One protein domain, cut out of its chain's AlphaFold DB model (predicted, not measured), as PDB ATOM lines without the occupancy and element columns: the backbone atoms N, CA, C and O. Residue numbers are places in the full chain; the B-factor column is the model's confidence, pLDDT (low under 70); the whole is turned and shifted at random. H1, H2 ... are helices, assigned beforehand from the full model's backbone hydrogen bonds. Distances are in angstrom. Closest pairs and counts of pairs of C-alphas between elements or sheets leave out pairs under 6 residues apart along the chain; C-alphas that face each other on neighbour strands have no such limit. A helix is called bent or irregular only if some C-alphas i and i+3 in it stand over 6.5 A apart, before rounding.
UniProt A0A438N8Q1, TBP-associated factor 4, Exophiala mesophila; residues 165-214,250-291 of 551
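AT A GLANCE: This is residues 165 to 214 and 250 to 291 of the 551 residues of the protein "TBP-associated factor 4" of Exophiala mesophila (UniProt A0A438N8Q1). Two long helical arms spread as a wide, open V from a small body: the arm of residues 165 to 184, in H1, and the arm of residues 270 to 291, of which 270 to 288 belong to H3. H3, the longest helix, runs on from its arm into the body, where the last residues of H1 meet it partway along its length and the shorter H2 sets off from it at a wide angle. The printed part has 92 residues with three named helices, in the order H1, H2, H3, and no named strand; the class is all helix, with 72 residues in the named helices. The whole is extended, with a radius of gyration of the C-alphas of 20.0 A, and flat, spanning 53 by 52 by 15 A.

IN THESE COORDINATES: H1 is residues 165 to 187, 31.0 A from first to last C-alpha, and begins with C-alpha 165 at (-40.050, 4.169, 20.274). It has a kink of 30 degrees near residue 181 and is irregular: C-alphas 182 and 185 are 7.1 A apart. H2 is residues 193 to 206, 19.9 A long, and begins with C-alpha 193 at (-36.114, 32.670, 51.519). H3 is residues 254 to 288, 50.6 A long, and ends with C-alpha 288 at (-19.755, -3.303, 60.903).

HOW THE PARTS SIT: H1 and H3 only just touch, with 3 pairs of C-alphas within 8 A. H1 touches H3 with residues 185 to 186 alone, and H3 touches H1 with residues 262 to 266 alone; the closest C-alphas of the two helices, those of Leu 186 and Lys 262, are 6.4 A apart. Their lines are about perpendicular, at 74 degrees. H1 and H2 are apart, with a tight link of 5 residues between them. H2 and H3 only just touch, also with 3 pairs of C-alphas within 8 A, made by residues 193 to 197 of H2 and residue 261 of H3 alone. The closest C-alphas, those of Gly 193 and Met 261, are 7.2 A apart, and the lines of H2 and H3 are about perpendicular, at 75 degrees. In H2 and H3 every O i to N i+4 pair is within hydrogen-bond range; in H1 16 of 19 are.

THE WHOLE: The two C-alphas farthest apart, those of Gly 251 and Lys 291, are 61.8 A apart. Residues 165 to 184 and 270 to 291 stand free; the body without them has 50 residues and spans 30 by 23 by 16 A. Residues 215 to 249 are not printed, and C-alphas 214 and 250 are 11.6 A apart across this cut, which falls in the link from H2 to H3. The mean pLDDT of the printed part is 81.0, and residues 181 to 188, 211 to 214 and 250 to 255 are under 70.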
ATOM      1  N   GLU A 165     -39.693   2.755  20.086       80.06
ATOM      2  CA  GLU A 165     -40.050   4.169  20.274       80.06
ATOM      3  C   GLU A 165     -40.609   4.442  21.678       80.06
ATOM      4  O   GLU A 165     -40.324   5.488  22.262       80.06
ATOM      5  N   LEU A 166     -41.344   3.491  22.268       81.62
ATOM      6  CA  LEU A 166     -41.764   3.561  23.672       81.62
ATOM      7  C   LEU A 166     -40.567   3.551  24.636       81.62
ATOM      8  O   LEU A 166     -40.577   4.310  25.606       81.62
ATOM      9  N   LYS A 167     -39.528   2.748  24.360       85.62
ATOM     10  CA  LYS A 167     -38.277   2.754  25.139       85.62
ATOM     11  C   LYS A 167     -37.522   4.064  24.959       85.62
ATOM     12  O   LYS A 167     -37.243   4.719  25.955       85.62
ATOM     13  N   SER A 168     -37.291   4.503  23.721       85.06
ATOM     14  CA  SER A 168     -36.591   5.764  23.446       85.06
ATOM     15  C   SER A 168     -37.308   6.961  24.081       85.06
ATOM     16  O   SER A 168     -36.673   7.812  24.699       85.06
ATOM     17  N   ARG A 169     -38.647   6.999  24.043       82.81
ATOM     18  CA  ARG A 169     -39.442   8.039  24.716       82.81
ATOM     19  C   ARG A 169     -39.384   7.946  26.245       82.81
ATOM     20  O   ARG A 169     -39.461   8.979  26.908       82.81
ATOM     21  N   ALA A 170     -39.245   6.749  26.814       85.00
ATOM     22  CA  ALA A 170     -39.012   6.567  28.247       85.00
ATOM     23  C   ALA A 170     -37.592   6.998  28.655       85.00
ATOM     24  O   ALA A 170     -37.436   7.672  29.666       85.00
ATOM     25  N   GLU A 171     -36.576   6.693  27.850       86.81
ATOM     26  CA  GLU A 171     -35.182   7.112  28.053       86.81
ATOM     27  C   GLU A 171     -35.034   8.638  27.948       86.81
ATOM     28  O   GLU A 171     -34.524   9.262  28.875       86.81
ATOM     29  N   GLN A 172     -35.590   9.263  26.902       86.31
ATOM     30  CA  GLN A 172     -35.672  10.727  26.765       86.31
ATOM     31  C   GLN A 172     -36.406  11.378  27.943       86.31
ATOM     32  O   GLN A 172     -36.046  12.467  28.388       86.31
ATOM     33  N   ARG A 173     -37.446  10.719  28.471       86.38
ATOM     34  CA  ARG A 173     -38.168  11.198  29.651       86.38
ATOM     35  C   ARG A 173     -37.324  11.084  30.920       86.38
ATOM     36  O   ARG A 173     -37.325  12.027  31.704       86.38
ATOM     37  N   LEU A 174     -36.608   9.979  31.119       86.12
ATOM     38  CA  LEU A 174     -35.696   9.802  32.249       86.12
ATOM     39  C   LEU A 174     -34.535  10.802  32.194       86.12
ATOM     40  O   LEU A 174     -34.174  11.343  33.235       86.12
ATOM     41  N   ASP A 175     -34.005  11.108  31.008       85.81
ATOM     42  CA  ASP A 175     -32.990  12.152  30.820       85.81
ATOM     43  C   ASP A 175     -33.554  13.556  31.100       85.81
ATOM     44  O   ASP A 175     -32.963  14.323  31.856       85.81
ATOM     45  N   TRP A 176     -34.762  13.877  30.618       79.56
ATOM     46  CA  TRP A 176     -35.439  15.137  30.952       79.56
ATOM     47  C   TRP A 176     -35.725  15.270  32.457       79.56
ATOM     48  O   TRP A 176     -35.517  16.337  33.040       79.56
ATOM     49  N   GLU A 177     -36.171  14.196  33.113       81.62
ATOM     50  CA  GLU A 177     -36.397  14.163  34.561       81.62
ATOM     51  C   GLU A 177     -35.058  14.266  35.326       81.62
ATOM     52  O   GLU A 177     -34.972  15.028  36.291       81.62
ATOM     53  N   ALA A 178     -33.976  13.633  34.856       77.69
ATOM     54  CA  ALA A 178     -32.629  13.752  35.423       77.69
ATOM     55  C   ALA A 178     -32.026  15.160  35.254       77.69
ATOM     56  O   ALA A 178     -31.487  15.719  36.213       77.69
ATOM     57  N   ALA A 179     -32.172  15.779  34.080       76.25
ATOM     58  CA  ALA A 179     -31.789  17.163  33.813       76.25
ATOM     59  C   ALA A 179     -32.601  18.148  34.671       76.25
ATOM     60  O   ALA A 179     -32.063  19.120  35.207       76.25
ATOM     61  N   ARG A 180     -33.892  17.870  34.891       74.94
ATOM     62  CA  ARG A 180     -34.723  18.641  35.821       74.94
ATOM     63  C   ARG A 180     -34.275  18.450  37.273       74.94
ATOM     64  O   ARG A 180     -34.244  19.425  38.020       74.94
ATOM     65  N   HIS A 181     -33.877  17.241  37.674       67.81
ATOM     66  CA  HIS A 181     -33.342  16.954  39.008       67.81
ATOM     67  C   HIS A 181     -31.961  17.580  39.262       67.81
ATOM     68  O   HIS A 181     -31.718  18.051  40.375       67.81
ATOM     69  N   SER A 182     -31.082  17.651  38.257       67.00
ATOM     70  CA  SER A 182     -29.774  18.314  38.381       67.00
ATOM     71  C   SER A 182     -29.907  19.839  38.475       67.00
ATOM     72  O   SER A 182     -29.184  20.468  39.248       67.00
ATOM     73  N   GLN A 183     -30.889  20.432  37.785       63.75
ATOM     74  CA  GLN A 183     -31.230  21.856  37.902       63.75
ATOM     75  C   GLN A 183     -32.083  22.195  39.137       63.75
ATOM     76  O   GLN A 183     -32.086  23.346  39.576       63.75
ATOM     77  N   HIS A 184     -32.792  21.231  39.732       64.50
ATOM     78  CA  HIS A 184     -33.693  21.435  40.878       64.50
ATOM     79  C   HIS A 184     -33.097  22.276  42.031       64.50
ATOM     80  O   HIS A 184     -33.829  23.104  42.568       64.50
ATOM     81  N   PRO A 185     -31.804  22.166  42.418       62.84
ATOM     82  CA  PRO A 185     -31.204  23.000  43.470       62.84
ATOM     83  C   PRO A 185     -31.072  24.499  43.137       62.84
ATOM     84  O   PRO A 185     -30.720  25.275  44.022       62.84
ATOM     85  N   LEU A 186     -31.297  24.903  41.880       63.12
ATOM     86  CA  LEU A 186     -31.289  26.302  41.425       63.12
ATOM     87  C   LEU A 186     -32.695  26.926  41.426       63.12
ATOM     88  O   LEU A 186     -32.827  28.150  41.525       63.12
ATOM     89  N   TRP A 187     -33.725  26.081  41.309       62.06
ATOM     90  CA  TRP A 187     -35.141  26.453  41.260       62.06
ATOM     91  C   TRP A 187     -35.834  26.324  42.625       62.06
ATOM     92  O   TRP A 187     -36.671  27.154  42.966       62.06
ATOM     93  N   ASP A 188     -35.456  25.319  43.416       68.00
ATOM     94  CA  ASP A 188     -35.932  25.093  44.781       68.00
ATOM     95  C   ASP A 188     -34.884  25.544  45.807       68.00
ATOM     96  O   ASP A 188     -33.768  25.012  45.883       68.00
ATOM     97  N   MET A 189     -35.243  26.542  46.614       74.31
ATOM     98  CA  MET A 189     -34.373  27.067  47.659       74.31
ATOM     99  C   MET A 189     -34.418  26.185  48.907       74.31
ATOM    100  O   MET A 189     -35.346  26.261  49.708       74.31
ATOM    101  N   PHE A 190     -33.325  25.458  49.152       84.25
ATOM    102  CA  PHE A 190     -33.132  24.659  50.369       84.25
ATOM    103  C   PHE A 190     -33.321  25.446  51.691       84.25
ATOM    104  O   PHE A 190     -33.621  24.855  52.728       84.25
ATOM    105  N   LEU A 191     -33.146  26.774  51.683       86.50
ATOM    106  CA  LEU A 191     -33.404  27.639  52.837       86.50
ATOM    107  C   LEU A 191     -34.645  28.508  52.616       86.50
ATOM    108  O   LEU A 191     -34.809  29.116  51.563       86.50
ATOM    109  N   LEU A 192     -35.469  28.653  53.659       84.88
ATOM    110  CA  LEU A 192     -36.650  29.519  53.646       84.88
ATOM    111  C   LEU A 192     -36.269  30.973  53.311       84.88
ATOM    112  O   LEU A 192     -35.725  31.690  54.156       84.88
ATOM    113  N   GLY A 193     -36.599  31.411  52.092       80.69
ATOM    114  CA  GLY A 193     -36.114  32.670  51.519       80.69
ATOM    115  C   GLY A 193     -36.362  33.909  52.386       80.69
ATOM    116  O   GLY A 193     -35.457  34.720  52.543       80.69
ATOM    117  N   GLY A 194     -37.532  34.029  53.023       80.31
ATOM    118  CA  GLY A 194     -37.840  35.161  53.911       80.31
ATOM    119  C   GLY A 194     -36.909  35.255  55.127       80.31
ATOM    120  O   GLY A 194     -36.332  36.308  55.387       80.31
ATOM    121  N   ALA A 195     -36.697  34.136  55.828       83.56
ATOM    122  CA  ALA A 195     -35.823  34.076  57.002       83.56
ATOM    123  C   ALA A 195     -34.326  34.135  56.640       83.56
ATOM    124  O   ALA A 195     -33.509  34.586  57.445       83.56
ATOM    125  N   LEU A 196     -33.952  33.692  55.433       87.00
ATOM    126  CA  LEU A 196     -32.607  33.891  54.894       87.00
ATOM    127  C   LEU A 196     -32.354  35.373  54.580       87.00
ATOM    128  O   LEU A 196     -31.328  35.907  54.990       87.00
ATOM    129  N   ASN A 197     -33.296  36.042  53.916       84.38
ATOM    130  CA  ASN A 197     -33.202  37.455  53.553       84.38
ATOM    131  C   ASN A 197     -33.089  38.358  54.797       84.38
ATOM    132  O   ASN A 197     -32.177  39.175  54.884       84.38
ATOM    133  N   GLU A 198     -33.921  38.136  55.823       86.50
ATOM    134  CA  GLU A 198     -33.812  38.858  57.102       86.50
ATOM    135  C   GLU A 198     -32.429  38.672  57.761       86.50
ATOM    136  O   GLU A 198     -31.850  39.631  58.271       86.50
ATOM    137  N   LYS A 199     -31.848  37.465  57.701       88.81
ATOM    138  CA  LYS A 199     -30.484  37.220  58.199       88.81
ATOM    139  C   LYS A 199     -29.408  37.908  57.364       88.81
ATOM    140  O   LYS A 199     -28.511  38.500  57.956       88.81
ATOM    141  N   ILE A 200     -29.492  37.851  56.032       87.50
ATOM    142  CA  ILE A 200     -28.567  38.557  55.128       87.50
ATOM    143  C   ILE A 200     -28.594  40.054  55.442       87.50
ATOM    144  O   ILE A 200     -27.540  40.651  55.638       87.50
ATOM    145  N   ARG A 201     -29.786  40.638  55.587       84.69
ATOM    146  CA  ARG A 201     -29.965  42.050  55.930       84.69
ATOM    147  C   ARG A 201     -29.403  42.405  57.308       84.69
ATOM    148  O   ARG A 201     -28.679  43.388  57.427       84.69
ATOM    149  N   ASN A 202     -29.678  41.600  58.334       89.50
ATOM    150  CA  ASN A 202     -29.151  41.835  59.683       89.50
ATOM    151  C   ASN A 202     -27.613  41.761  59.729       89.50
ATOM    152  O   ASN A 202     -26.996  42.590  60.393       89.50
ATOM    153  N   ILE A 203     -27.001  40.829  58.986       89.31
ATOM    154  CA  ILE A 203     -25.539  40.743  58.824       89.31
ATOM    155  C   ILE A 203     -25.012  41.942  58.019       89.31
ATOM    156  O   ILE A 203     -24.020  42.548  58.401       89.31
ATOM    157  N   SER A 204     -25.696  42.349  56.945       87.75
ATOM    158  CA  SER A 204     -25.312  43.526  56.155       87.75
ATOM    159  C   SER A 204     -25.274  44.794  57.011       87.75
ATOM    160  O   SER A 204     -24.359  45.599  56.883       87.75
ATOM    161  N   ILE A 205     -26.235  44.952  57.925       87.06
ATOM    162  CA  ILE A 205     -26.297  46.087  58.850       87.06
ATOM    163  C   ILE A 205     -25.182  46.014  59.909       87.06
ATOM    164  O   ILE A 205     -24.580  47.049  60.199       87.06
ATOM    165  N   SER A 206     -24.881  44.831  60.469       91.44
ATOM    166  CA  SER A 206     -23.836  44.681  61.499       91.44
ATOM    167  C   SER A 206     -22.413  44.803  60.957       91.44
ATOM    168  O   SER A 206     -21.564  45.369  61.633       91.44
ATOM    169  N   GLU A 207     -22.164  44.319  59.738       91.12
ATOM    170  CA  GLU A 207     -20.862  44.397  59.054       91.12
ATOM    171  C   GLU A 207     -20.721  45.667  58.182       91.12
ATOM    172  O   GLU A 207     -19.774  45.795  57.408       91.12
ATOM    173  N   HIS A 208     -21.682  46.599  58.264       83.75
ATOM    174  CA  HIS A 208     -21.749  47.849  57.486       83.75
ATOM    175  C   HIS A 208     -21.651  47.680  55.952       83.75
ATOM    176  O   HIS A 208     -21.217  48.581  55.231       83.75
ATOM    177  N   LEU A 209     -22.107  46.538  55.438       83.31
ATOM    178  CA  LEU A 209     -22.196  46.242  54.010       83.31
ATOM    179  C   LEU A 209     -23.437  46.907  53.391       83.31
ATOM    180  O   LEU A 209     -24.489  47.026  54.025       83.31
ATOM    181  N   VAL A 210     -23.334  47.292  52.116       75.50
ATOM    182  CA  VAL A 210     -24.446  47.874  51.347       75.50
ATOM    183  C   VAL A 210     -25.586  46.859  51.226       75.50
ATOM    184  O   VAL A 210     -25.410  45.814  50.603       75.50
ATOM    185  N   ASP A 211     -26.758  47.193  51.779       68.31
ATOM    186  CA  ASP A 211     -27.931  46.308  51.800       68.31
ATOM    187  C   ASP A 211     -28.307  45.865  50.363       68.31
ATOM    188  O   ASP A 211     -28.674  46.714  49.532       68.31
ATOM    189  N   PRO A 212     -28.242  44.557  50.031       61.94
ATOM    190  CA  PRO A 212     -28.621  44.054  48.711       61.94
ATOM    191  C   PRO A 212     -30.122  44.227  48.421       61.94
ATOM    192  O   PRO A 212     -30.528  44.172  47.262       61.94
ATOM    193  N   GLN A 213     -30.951  44.521  49.433       61.41
ATOM    194  CA  GLN A 213     -32.346  44.923  49.246       61.41
ATOM    195  C   GLN A 213     -32.521  46.379  48.759       61.41
ATOM    196  O   GLN A 213     -33.660  46.802  48.564       61.41
ATOM    197  N   SER A 214     -31.452  47.170  48.568       52.56
ATOM    198  CA  SER A 214     -31.507  48.621  48.267       52.56
ATOM    199  C   SER A 214     -32.098  48.982  46.886       52.56
ATOM    200  O   SER A 214     -31.399  49.422  45.971       52.56
ATOM    201  N   THR A 250     -36.814  43.022  39.364       49.69
ATOM    202  CA  THR A 250     -36.801  44.421  38.890       49.69
ATOM    203  C   THR A 250     -35.405  45.034  39.008       49.69
ATOM    204  O   THR A 250     -35.152  45.918  39.829       49.69
ATOM    205  N   GLY A 251     -34.499  44.548  38.153       52.31
ATOM    206  CA  GLY A 251     -33.199  45.149  37.855       52.31
ATOM    207  C   GLY A 251     -31.997  44.599  38.634       52.31
ATOM    208  O   GLY A 251     -32.132  43.877  39.624       52.31
ATOM    209  N   GLN A 252     -30.815  45.058  38.202       55.94
ATOM    210  CA  GLN A 252     -29.428  44.675  38.555       55.94
ATOM    211  C   GLN A 252     -29.048  44.501  40.042       55.94
ATOM    212  O   GLN A 252     -27.906  44.156  40.348       55.94
ATOM    213  N   LYS A 253     -29.962  44.760  40.981       59.34
ATOM    214  CA  LYS A 253     -29.797  44.527  42.425       59.34
ATOM    215  C   LYS A 253     -30.654  43.369  42.946       59.34
ATOM    216  O   LYS A 253     -30.166  42.588  43.759       59.34
ATOM    217  N   GLY A 254     -31.893  43.227  42.463       60.47
ATOM    218  CA  GLY A 254     -32.774  42.111  42.828       60.47
ATOM    219  C   GLY A 254     -32.208  40.770  42.356       60.47
ATOM    220  O   GLY A 254     -32.151  39.815  43.130       60.47
ATOM    221  N   GLU A 255     -31.667  40.760  41.135       66.56
ATOM    222  CA  GLU A 255     -30.938  39.638  40.533       66.56
ATOM    223  C   GLU A 255     -29.826  39.128  41.467       66.56
ATOM    224  O   GLU A 255     -29.810  37.948  41.821       66.56
ATOM    225  N   ARG A 256     -28.965  40.039  41.951       74.31
ATOM    226  CA  ARG A 256     -27.841  39.744  42.860       74.31
ATOM    227  C   ARG A 256     -28.307  39.195  44.204       74.31
ATOM    228  O   ARG A 256     -27.707  38.255  44.717       74.31
ATOM    229  N   LEU A 257     -29.388  39.734  44.773       78.56
ATOM    230  CA  LEU A 257     -29.981  39.174  45.989       78.56
ATOM    231  C   LEU A 257     -30.495  37.744  45.743       78.56
ATOM    232  O   LEU A 257     -30.258  36.867  46.572       78.56
ATOM    233  N   SER A 258     -31.125  37.486  44.589       77.31
ATOM    234  CA  SER A 258     -31.570  36.139  44.201       77.31
ATOM    235  C   SER A 258     -30.399  35.160  44.069       77.31
ATOM    236  O   SER A 258     -30.482  34.026  44.537       77.31
ATOM    237  N   GLU A 259     -29.292  35.613  43.478       82.19
ATOM    238  CA  GLU A 259     -28.079  34.833  43.255       82.19
ATOM    239  C   GLU A 259     -27.396  34.497  44.586       82.19
ATOM    240  O   GLU A 259     -27.166  33.324  44.876       82.19
ATOM    241  N   ILE A 260     -27.182  35.492  45.454       85.69
ATOM    242  CA  ILE A 260     -26.647  35.300  46.811       85.69
ATOM    243  C   ILE A 260     -27.522  34.312  47.597       85.69
ATOM    244  O   ILE A 260     -27.008  33.387  48.226       85.69
ATOM    245  N   MET A 261     -28.850  34.458  47.539       84.44
ATOM    246  CA  MET A 261     -29.781  33.568  48.237       84.44
ATOM    247  C   MET A 261     -29.752  32.127  47.696       84.44
ATOM    248  O   MET A 261     -29.793  31.182  48.494       84.44
ATOM    249  N   LYS A 262     -29.610  31.936  46.376       84.81
ATOM    250  CA  LYS A 262     -29.396  30.621  45.743       84.81
ATOM    251  C   LYS A 262     -28.054  30.012  46.156       84.81
ATOM    252  O   LYS A 262     -28.037  28.884  46.645       84.81
ATOM    253  N   ILE A 263     -26.952  30.759  46.052       88.50
ATOM    254  CA  ILE A 263     -25.596  30.302  46.405       88.50
ATOM    255  C   ILE A 263     -25.518  29.901  47.882       88.50
ATOM    256  O   ILE A 263     -25.033  28.813  48.194       88.50
ATOM    257  N   VAL A 264     -26.045  30.715  48.805       90.31
ATOM    258  CA  VAL A 264     -26.055  30.389  50.242       90.31
ATOM    259  C   VAL A 264     -26.925  29.159  50.535       90.31
ATOM    260  O   VAL A 264     -26.547  28.327  51.365       90.31
ATOM    261  N   SER A 265     -28.049  28.986  49.833       90.31
ATOM    262  CA  SER A 265     -28.889  27.783  49.954       90.31
ATOM    263  C   SER A 265     -28.171  26.529  49.445       90.31
ATOM    264  O   SER A 265     -28.153  25.512  50.138       90.31
ATOM    265  N   LEU A 266     -27.519  26.613  48.281       89.00
ATOM    266  CA  LEU A 266     -26.758  25.524  47.666       89.00
ATOM    267  C   LEU A 266     -25.540  25.128  48.514       89.00
ATOM    268  O   LEU A 266     -25.348  23.946  48.793       89.00
ATOM    269  N   ALA A 267     -24.766  26.103  48.999       91.38
ATOM    270  CA  ALA A 267     -23.630  25.872  49.889       91.38
ATOM    271  C   ALA A 267     -24.061  25.253  51.230       91.38
ATOM    272  O   ALA A 267     -23.391  24.359  51.750       91.38
ATOM    273  N   THR A 268     -25.211  25.670  51.776       91.00
ATOM    274  CA  THR A 268     -25.752  25.082  53.012       91.00
ATOM    275  C   THR A 268     -26.249  23.654  52.787       91.00
ATOM    276  O   THR A 268     -25.961  22.785  53.612       91.00
ATOM    277  N   LYS A 269     -26.913  23.379  51.653       90.81
ATOM    278  CA  LYS A 269     -27.293  22.021  51.233       90.81
ATOM    279  C   LYS A 269     -26.056  21.129  51.105       90.81
ATOM    280  O   LYS A 269     -25.989  20.104  51.771       90.81
ATOM    281  N   ALA A 270     -25.048  21.560  50.343       91.06
ATOM    282  CA  ALA A 270     -23.799  20.823  50.148       91.06
ATOM    283  C   ALA A 270     -23.072  20.532  51.474       91.06
ATOM    284  O   ALA A 270     -22.652  19.398  51.707       91.06
ATOM    285  N   ARG A 271     -22.986  21.512  52.389       91.12
ATOM    286  CA  ARG A 271     -22.391  21.298  53.719       91.12
ATOM    287  C   ARG A 271     -23.185  20.293  54.553       91.12
ATOM    288  O   ARG A 271     -22.575  19.428  55.172       91.12
ATOM    289  N   LEU A 272     -24.516  20.382  54.585       91.88
ATOM    290  CA  LEU A 272     -25.341  19.435  55.342       91.88
ATOM    291  C   LEU A 272     -25.275  18.023  54.752       91.88
ATOM    292  O   LEU A 272     -25.134  17.070  55.511       91.88
ATOM    293  N   THR A 273     -25.277  17.881  53.423       92.38
ATOM    294  CA  THR A 273     -25.018  16.601  52.749       92.38
ATOM    295  C   THR A 273     -23.644  16.044  53.125       92.38
ATOM    296  O   THR A 273     -23.556  14.868  53.463       92.38
ATOM    297  N   GLY A 274     -22.592  16.871  53.163       93.62
ATOM    298  CA  GLY A 274     -21.259  16.461  53.619       93.62
ATOM    299  C   GLY A 274     -21.241  15.975  55.073       93.62
ATOM    300  O   GLY A 274     -20.779  14.869  55.344       93.62
ATOM    301  N   LEU A 275     -21.811  16.754  56.001       93.56
ATOM    302  CA  LEU A 275     -21.909  16.388  57.422       93.56
ATOM    303  C   LEU A 275     -22.681  15.069  57.620       93.56
ATOM    304  O   LEU A 275     -22.234  14.192  58.361       93.56
ATOM    305  N   ILE A 276     -23.815  14.901  56.931       93.94
ATOM    306  CA  ILE A 276     -24.635  13.679  56.983       93.94
ATOM    307  C   ILE A 276     -23.896  12.495  56.344       93.94
ATOM    308  O   ILE A 276     -23.930  11.401  56.899       93.94
ATOM    309  N   SER A 277     -23.178  12.700  55.236       94.62
ATOM    310  CA  SER A 277     -22.388  11.658  54.570       94.62
ATOM    311  C   SER A 277     -21.267  11.138  55.472       94.62
ATOM    312  O   SER A 277     -21.167   9.926  55.670       94.62
ATOM    313  N   SER A 278     -20.486  12.030  56.093       94.38
ATOM    314  CA  SER A 278     -19.447  11.646  57.061       94.38
ATOM    315  C   SER A 278     -20.041  10.939  58.281       94.38
ATOM    316  O   SER A 278     -19.531   9.902  58.699       94.38
ATOM    317  N   SER A 279     -21.172  11.434  58.799       93.00
ATOM    318  CA  SER A 279     -21.870  10.800  59.930       93.00
ATOM    319  C   SER A 279     -22.388   9.404  59.561       93.00
ATOM    320  O   SER A 279     -22.310   8.485  60.367       93.00
ATOM    321  N   SER A 280     -22.877   9.217  58.328       92.75
ATOM    322  CA  SER A 280     -23.358   7.924  57.827       92.75
ATOM    323  C   SER A 280     -22.230   6.910  57.642       92.75
ATOM    324  O   SER A 280     -22.425   5.735  57.939       92.75
ATOM    325  N   ARG A 281     -21.040   7.367  57.226       93.00
ATOM    326  CA  ARG A 281     -19.838   6.536  57.129       93.00
ATOM    327  C   ARG A 281     -19.420   6.025  58.508       93.00
ATOM    328  O   ARG A 281     -19.334   4.817  58.688       93.00
ATOM    329  N   ILE A 282     -19.276   6.926  59.482       90.69
ATOM    330  CA  ILE A 282     -18.943   6.574  60.874       90.69
ATOM    331  C   ILE A 282     -19.996   5.623  61.458       90.69
ATOM    332  O   ILE A 282     -19.655   4.644  62.116       90.69
ATOM    333  N   SER A 283     -21.281   5.857  61.164       89.75
ATOM    334  CA  SER A 283     -22.366   4.974  61.603       89.75
ATOM    335  C   SER A 283     -22.282   3.562  61.015       89.75
ATOM    336  O   SER A 283     -22.642   2.612  61.704       89.75
ATOM    337  N   ARG A 284     -21.808   3.414  59.769       88.19
ATOM    338  CA  ARG A 284     -21.577   2.110  59.123       88.19
ATOM    339  C   ARG A 284     -20.363   1.409  59.714       88.19
ATOM    340  O   ARG A 284     -20.528   0.327  60.250       88.19
ATOM    341  N   GLU A 285     -19.201   2.064  59.735       87.75
ATOM    342  CA  GLU A 285     -17.964   1.525  60.333       87.75
ATOM    343  C   GLU A 285     -18.221   1.023  61.771       87.75
ATOM    344  O   GLU A 285     -17.825  -0.078  62.150       87.75
ATOM    345  N   ARG A 286     -19.007   1.770  62.556       84.75
ATOM    346  CA  ARG A 286     -19.449   1.376  63.902       84.75
ATOM    347  C   ARG A 286     -20.399   0.167  63.935       84.75
ATOM    348  O   ARG A 286     -20.308  -0.635  64.861       84.75
ATOM    349  N   GLN A 287     -21.323   0.048  62.981       82.62
ATOM    350  CA  GLN A 287     -22.237  -1.099  62.859       82.62
ATOM    351  C   GLN A 287     -21.509  -2.357  62.361       82.62
ATOM    352  O   GLN A 287     -21.803  -3.456  62.827       82.62
ATOM    353  N   ASP A 288     -20.533  -2.203  61.470       81.56
ATOM    354  CA  ASP A 288     -19.755  -3.303  60.903       81.56
ATOM    355  C   ASP A 288     -18.719  -3.872  61.876       81.56
ATOM    356  O   ASP A 288     -18.482  -5.077  61.861       81.56
ATOM    357  N   HIS A 289     -18.182  -3.053  62.784       77.62
ATOM    358  CA  HIS A 289     -17.343  -3.504  63.904       77.62
ATOM    359  C   HIS A 289     -18.143  -3.789  65.196       77.62
ATOM    360  O   HIS A 289     -17.568  -4.023  66.265       77.62
ATOM    361  N   ALA A 290     -19.480  -3.756  65.145       78.75
ATOM    362  CA  ALA A 290     -20.326  -3.924  66.324       78.75
ATOM    363  C   ALA A 290     -20.208  -5.327  66.937       78.75
ATOM    364  O   ALA A 290     -20.161  -6.331  66.230       78.75
ATOM    365  N   LYS A 291     -20.248  -5.410  68.275       72.19
ATOM    366  CA  LYS A 291     -20.301  -6.676  69.042       72.19
ATOM    367  C   LYS A 291     -19.158  -7.666  68.728       72.19
ATOM    368  O   LYS A 291     -19.303  -8.855  68.988       72.19
TER     369      LYS A 291